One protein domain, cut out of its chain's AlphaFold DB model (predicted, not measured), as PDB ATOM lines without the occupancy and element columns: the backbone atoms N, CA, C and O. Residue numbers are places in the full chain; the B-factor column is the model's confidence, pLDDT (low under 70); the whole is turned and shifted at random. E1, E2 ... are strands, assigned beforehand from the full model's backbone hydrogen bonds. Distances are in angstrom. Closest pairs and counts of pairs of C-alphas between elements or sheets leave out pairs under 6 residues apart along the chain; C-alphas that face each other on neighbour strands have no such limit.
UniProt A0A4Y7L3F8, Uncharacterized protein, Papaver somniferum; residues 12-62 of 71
ATOM      1  N   MET A  12     110.226 122.918 113.753       92.75
ATOM      2  CA  MET A  12     111.679 122.795 113.828       92.75
ATOM      3  C   MET A  12     112.059 121.329 114.054       92.75
ATOM      4  O   MET A  12     111.692 120.724 115.062       92.75
ATOM      5  N   GLY A  13     112.775 120.751 113.093       91.00
ATOM      6  CA  GLY A  13     113.307 119.397 113.155       91.00
ATOM      7  C   GLY A  13     114.832 119.371 113.205       91.00
ATOM      8  O   GLY A  13     115.511 120.321 112.804       91.00
ATOM      9  N   ASN A  14     115.366 118.220 113.620       92.19
ATOM     10  CA  ASN A  14     116.799 117.981 113.801       92.19
ATOM     11  C   ASN A  14     117.426 118.861 114.905       92.19
ATOM     12  O   ASN A  14     116.739 119.636 115.573       92.19
ATOM     13  N   SER A  15     118.727 118.703 115.155       91.19
ATOM     14  CA  SER A  15     119.458 119.542 116.106       91.19
ATOM     15  C   SER A  15     120.884 119.814 115.627       91.19
ATOM     16  O   SER A  15     121.567 118.873 115.220       91.19
ATOM     17  N   PRO A  16     121.415 121.043 115.792       90.06
ATOM     18  CA  PRO A  16     122.828 121.341 115.533       90.06
ATOM     19  C   PRO A  16     123.797 120.585 116.450       90.06
ATOM     20  O   PRO A  16     125.005 120.602 116.229       90.06
ATOM     21  N   ARG A  17     123.278 119.952 117.510       90.94
ATOM     22  CA  ARG A  17     124.055 119.112 118.424       90.94
ATOM     23  C   ARG A  17     124.315 117.715 117.869       90.94
ATOM     24  O   ARG A  17     125.184 117.028 118.391       90.94
ATOM     25  N   PHE A  18     123.565 117.280 116.858       90.69
ATOM     26  CA  PHE A  18     123.746 115.954 116.282       90.69
ATOM     27  C   PHE A  18     124.988 115.910 115.393       90.69
ATOM     28  O   PHE A  18     125.246 116.822 114.605       90.69
ATOM     29  N   GLU A  19     125.744 114.819 115.504       87.12
ATOM     30  CA  GLU A  19     126.968 114.585 114.738       87.12
ATOM     31  C   GLU A  19     126.663 114.032 113.337       87.12
ATOM     32  O   GLU A  19     127.011 112.921 112.960       87.12
ATOM     33  N   ILE A  20     125.975 114.841 112.541       88.50
ATOM     34  CA  ILE A  20     125.567 114.530 111.161       88.50
ATOM     35  C   ILE A  20     126.730 114.501 110.157       88.50
ATOM     36  O   ILE A  20     126.602 113.920 109.084       88.50
ATOM     37  N   TYR A  21     127.847 115.148 110.491       88.31
ATOM     38  CA  TYR A  21     129.026 115.283 109.630       88.31
ATOM     39  C   TYR A  21     130.153 114.311 110.002       88.31
ATOM     40  O   TYR A  21     131.228 114.393 109.418       88.31
ATOM     41  N   GLY A  22     129.928 113.414 110.969       87.25
ATOM     42  CA  GLY A  22     130.932 112.441 111.422       87.25
ATOM     43  C   GLY A  22     131.173 111.284 110.445       87.25
ATOM     44  O   GLY A  22     132.058 110.465 110.666       87.25
ATOM     45  N   CYS A  23     130.393 111.197 109.365       87.00
ATOM     46  CA  CYS A  23     130.584 110.195 108.323       87.00
ATOM     47  C   CYS A  23     131.654 110.664 107.323       87.00
ATOM     48  O   CYS A  23     131.413 111.601 106.558       87.00
ATOM     49  N   ASP A  24     132.810 109.997 107.321       89.00
ATOM     50  CA  ASP A  24     133.910 110.226 106.380       89.00
ATOM     51  C   ASP A  24     134.302 108.908 105.698       89.00
ATOM     52  O   ASP A  24     134.709 107.943 106.346       89.00
ATOM     53  N   PHE A  25     134.177 108.874 104.373       87.38
ATOM     54  CA  PHE A  25     134.556 107.734 103.533       87.38
ATOM     55  C   PHE A  25     135.994 107.837 102.987       87.38
ATOM     56  O   PHE A  25     136.367 107.082 102.092       87.38
ATOM     57  N   GLY A  26     136.799 108.778 103.490       91.62
ATOM     58  CA  GLY A  26     138.125 109.120 102.970       91.62
ATOM     59  C   GLY A  26     138.109 110.258 101.943       91.62
ATOM     60  O   GLY A  26     139.093 110.456 101.235       91.62
ATOM     61  N   LEU A  27     136.996 110.996 101.849       88.38
ATOM     62  CA  LEU A  27     136.807 112.139 100.940       88.38
ATOM     63  C   LEU A  27     136.577 113.457 101.700       88.38
ATOM     64  O   LEU A  27     136.355 114.498 101.079       88.38
ATOM     65  N   GLY A  28     136.641 113.419 103.034       85.94
ATOM     66  CA  GLY A  28     136.346 114.547 103.904       85.94
ATOM     67  C   GLY A  28     134.861 114.655 104.256       85.94
ATOM     68  O   GLY A  28     134.050 113.765 103.995       85.94
ATOM     69  N   VAL A  29     134.504 115.778 104.885       84.25
ATOM     70  CA  VAL A  29     133.151 116.015 105.403       84.25
ATOM     71  C   VAL A  29     132.134 116.106 104.267       84.25
ATOM     72  O   VAL A  29     132.234 116.961 103.388       84.25
ATOM     73  N   THR A  30     131.098 115.271 104.336       83.25
ATOM     74  CA  THR A  30     129.969 115.315 103.401       83.25
ATOM     75  C   THR A  30     128.839 116.180 103.954       83.25
ATOM     76  O   THR A  30     128.461 116.067 105.120       83.25
ATOM     77  N   ALA A  31     128.254 117.034 103.113       81.50
ATOM     78  CA  ALA A  31     127.093 117.830 103.497       81.50
ATOM     79  C   ALA A  31     125.837 116.946 103.613       81.50
ATOM     80  O   ALA A  31     125.270 116.515 102.610       81.50
ATOM     81  N   ALA A  32     125.379 116.701 104.841       84.25
ATOM     82  CA  ALA A  32     124.081 116.084 105.100       84.25
ATOM     83  C   ALA A  32     122.929 117.057 104.774       84.25
ATOM     84  O   ALA A  32     122.982 118.241 105.111       84.25
ATOM     85  N   ARG A  33     121.877 116.542 104.130       86.25
ATOM     86  CA  ARG A  33     120.638 117.260 103.785       86.25
ATOM     87  C   ARG A  33     119.430 116.406 104.158       86.25
ATOM     88  O   ARG A  33     119.539 115.188 104.296       86.25
ATOM     89  N   CYS A  34     118.267 117.035 104.293       87.25
ATOM     90  CA  CYS A  34     117.057 116.338 104.705       87.25
ATOM     91  C   CYS A  34     116.542 115.517 103.517       87.25
ATOM     92  O   CYS A  34     116.369 116.044 102.411       87.25
ATOM     93  N   GLY A  35     116.328 114.221 103.736       87.00
ATOM     94  CA  GLY A  35     115.768 113.333 102.722       87.00
ATOM     95  C   GLY A  35     114.321 113.699 102.389       87.00
ATOM     96  O   GLY A  35     113.609 114.244 103.231       87.00
ATOM     97  N   PHE A  36     113.880 113.364 101.174       83.31
ATOM     98  CA  PHE A  36     112.547 113.707 100.672       83.31
ATOM     99  C   PHE A  36     111.434 113.277 101.634       83.31
ATOM    100  O   PHE A  36     110.674 114.129 102.063       83.31
ATOM    101  N   ALA A  37     111.403 112.024 102.098       84.50
ATOM    102  CA  ALA A  37     110.362 111.528 103.017       84.50
ATOM    103  C   ALA A  37     110.259 112.288 104.361       84.50
ATOM    104  O   ALA A  37     109.280 112.152 105.088       84.50
ATOM    105  N   ASN A  38     111.275 113.082 104.707       82.69
ATOM    106  CA  ASN A  38     111.309 113.908 105.907       82.69
ATOM    107  C   ASN A  38     111.062 115.397 105.611       82.69
ATOM    108  O   ASN A  38     111.244 116.209 106.517       82.69
ATOM    109  N   LYS A  39     110.659 115.774 104.396       84.69
ATOM    110  CA  LYS A  39     110.331 117.149 104.003       84.69
ATOM    111  C   LYS A  39     108.824 117.316 103.849       84.69
ATOM    112  O   LYS A  39     108.165 116.496 103.222       84.69
ATOM    113  N   PHE A  40     108.298 118.380 104.438       84.19
ATOM    114  CA  PHE A  40     106.908 118.799 104.305       84.19
ATOM    115  C   PHE A  40     106.819 120.303 104.552       84.19
ATOM    116  O   PHE A  40     107.740 120.895 105.123       84.19
ATOM    117  N   ASP A  41     105.730 120.908 104.089       86.44
ATOM    118  CA  ASP A  41     105.515 122.347 104.201       86.44
ATOM    119  C   ASP A  41     105.561 122.819 105.662       86.44
ATOM    120  O   ASP A  41     105.134 122.112 106.575       86.44
ATOM    121  N   GLY A  42     106.161 123.983 105.896       87.38
ATOM    122  CA  GLY A  42     106.372 124.525 107.240       87.38
ATOM    123  C   GLY A  42     107.486 123.842 108.048       87.38
ATOM    124  O   GLY A  42     107.792 124.278 109.160       87.38
ATOM    125  N   LYS A  43     108.160 122.801 107.534       89.88
ATOM    126  CA  LYS A  43     109.308 122.202 108.232       89.88
ATOM    127  C   LYS A  43     110.590 123.000 108.002       89.88
ATOM    128  O   LYS A  43     111.003 123.240 106.871       89.88
ATOM    129  N   VAL A  44     111.310 123.280 109.083       92.88
ATOM    130  CA  VAL A  44     112.686 123.786 109.052       92.88
ATOM    131  C   VAL A  44     113.602 122.755 109.694       92.88
ATOM    132  O   VAL A  44     113.419 122.378 110.850       92.88
ATOM    133  N   THR A  45     114.602 122.285 108.949       93.69
ATOM    134  CA  THR A  45     115.601 121.338 109.460       93.69
ATOM    135  C   THR A  45     116.871 122.089 109.841       93.69
ATOM    136  O   THR A  45     117.423 122.823 109.024       93.69
ATOM    137  N   SER A  46     117.335 121.917 111.077       94.19
ATOM    138  CA  SER A  46     118.545 122.578 111.579       94.19
ATOM    139  C   SER A  46     119.772 121.672 111.508       94.19
ATOM    140  O   SER A  46     119.688 120.478 111.775       94.19
ATOM    141  N   TYR A  47     120.934 122.230 111.185       93.19
ATOM    142  CA  TYR A  47     122.211 121.522 111.133       93.19
ATOM    143  C   TYR A  47     123.295 122.326 111.834       93.19
ATOM    144  O   TYR A  47     123.210 123.552 111.954       93.19
ATOM    145  N   ARG A  48     124.360 121.643 112.259       91.75
ATOM    146  CA  ARG A  48     125.588 122.333 112.652       91.75
ATOM    147  C   ARG A  48     126.102 123.138 111.452       91.75
ATOM    148  O   ARG A  48     125.987 122.698 110.317       91.75
ATOM    149  N   GLY A  49     126.622 124.337 111.669       90.62
ATOM    150  CA  GLY A  49     127.183 125.126 110.577       90.62
ATOM    151  C   GLY A  49     128.578 124.646 110.165       90.62
ATOM    152  O   GLY A  49     129.338 124.129 110.986       90.62
ATOM    153  N   LEU A  50     128.901 124.819 108.880       84.44
ATOM    154  CA  LEU A  50     130.155 124.357 108.263       84.44
ATOM    155  C   LEU A  50     131.246 125.439 108.197       84.44
ATOM    156  O   LEU A  50     132.413 125.115 108.015       84.44
ATOM    157  N   THR A  51     130.888 126.719 108.335       83.44
ATOM    158  CA  THR A  51     131.785 127.857 108.051       83.44
ATOM    159  C   THR A  51     132.161 128.691 109.281       83.44
ATOM    160  O   THR A  51     132.955 129.619 109.158       83.44
ATOM    161  N   GLY A  52     131.646 128.377 110.476       80.19
ATOM    162  CA  GLY A  52     131.955 129.139 111.692       80.19
ATOM    163  C   GLY A  52     131.645 128.408 113.000       80.19
ATOM    164  O   GLY A  52     130.733 127.580 113.073       80.19
ATOM    165  N   ILE A  53     132.394 128.727 114.060       86.94
ATOM    166  CA  ILE A  53     132.187 128.158 115.401       86.94
ATOM    167  C   ILE A  53     130.825 128.610 115.938       86.94
ATOM    168  O   ILE A  53     130.510 129.795 115.930       86.94
ATOM    169  N   GLY A  54     130.009 127.656 116.390       87.38
ATOM    170  CA  GLY A  54     128.670 127.930 116.924       87.38
ATOM    171  C   GLY A  54     127.631 128.340 115.875       87.38
ATOM    172  O   GLY A  54     126.505 128.667 116.241       87.38
ATOM    173  N   SER A  55     127.976 128.309 114.584       91.75
ATOM    174  CA  SER A  55     127.025 128.594 113.509       91.75
ATOM    175  C   SER A  55     126.017 127.455 113.316       91.75
ATOM    176  O   SER A  55     126.277 126.295 113.656       91.75
ATOM    177  N   VAL A  56     124.855 127.800 112.763       92.69
ATOM    178  CA  VAL A  56     123.754 126.880 112.455       92.69
ATOM    179  C   VAL A  56     123.355 127.083 111.000       92.69
ATOM    180  O   VAL A  56     123.196 128.217 110.552       92.69
ATOM    181  N   MET A  57     123.189 125.987 110.266       92.44
ATOM    182  CA  MET A  57     122.605 125.994 108.926       92.44
ATOM    183  C   MET A  57     121.141 125.571 109.027       92.44
ATOM    184  O   MET A  57     120.819 124.621 109.739       92.44
ATOM    185  N   LEU A  58     120.255 126.264 108.314       93.00
ATOM    186  CA  LEU A  58     118.830 125.952 108.272       93.00
ATOM    187  C   LEU A  58     118.427 125.562 106.853       93.00
ATOM    188  O   LEU A  58     118.773 126.240 105.889       93.00
ATOM    189  N   GLU A  59     117.670 124.477 106.742       92.69
ATOM    190  CA  GLU A  59     117.014 124.040 105.517       92.69
ATOM    191  C   GLU A  59     115.496 124.204 105.686       92.69
ATOM    192  O   GLU A  59     114.854 123.330 106.282       92.69
ATOM    193  N   PRO A  60     114.924 125.333 105.225       90.75
ATOM    194  CA  PRO A  60     113.485 125.535 105.202       90.75
ATOM    195  C   PRO A  60     112.848 124.757 104.048       90.75
ATOM    196  O   PRO A  60     113.436 124.589 102.978       90.75
ATOM    197  N   CYS A  61     111.628 124.297 104.279       88.69
ATOM    198  CA  CYS A  61     110.806 123.602 103.312       88.69
ATOM    199  C   CYS A  61     109.481 124.351 103.199       88.69
ATOM    200  O   CYS A  61     108.738 124.426 104.176       88.69
ATOM    201  N   SER A  62     109.213 124.911 102.023       81.50
ATOM    202  CA  SER A  62     107.904 125.460 101.679       81.50
ATOM    203  C   SER A  62     107.303 124.691 100.511       81.50
ATOM    204  O   SER A  62     108.031 124.042  99.755       81.50
TER     205      SER A  62
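What this domain is: This is residues 12 to 62 of the 71 residues of an uncharacterized protein of Papaver somniferum (UniProt A0A4Y7L3F8). There is little regular structure here: a long loop, residues 12 to 42, starts beside E1, runs out to a far tip at Gly 26 and folds back to enter a small two-stranded hairpin, E1 then E2. The printed part has 51 residues, no named helix and 11 residues in the two antiparallel strands, sheet order E1 - E2, class all strand. It is only just compact, close to loose, with a radius of gyration of the C-alphas of 11.7 A and spans of 35 by 24 by 15 A.

How they stand to each other: Start at residues 12 to 13, a short parallel pairing with residues 44 to 45 of E1, residues 43 to 48. Across a short link of seven residues comes E2, residues 56 to 60, its antiparallel neighbour in the hairpin, at 158 degrees between directions. Look at N 47 and O 57, 2.8 A apart, and N 45 and O 59, 2.9 A, within hydrogen-bond range; C-alphas 44 and 60 face each other at 4.3 A.

Where its parts are: Find C-alpha 12 at (111.679, 122.795, 113.828). E1 begins at C-alpha 43, (109.308, 122.202, 108.232), and runs 16.9 A; E2 runs 12.6 A to C-alpha 60, (113.485, 125.535, 105.202).

The domain as a whole: The C-alphas of Gly 26 and Gly 42 are the two farthest apart, 35.5 A. The printed part has no cut; its mean pLDDT is 88.2, and no printed residue is under 70.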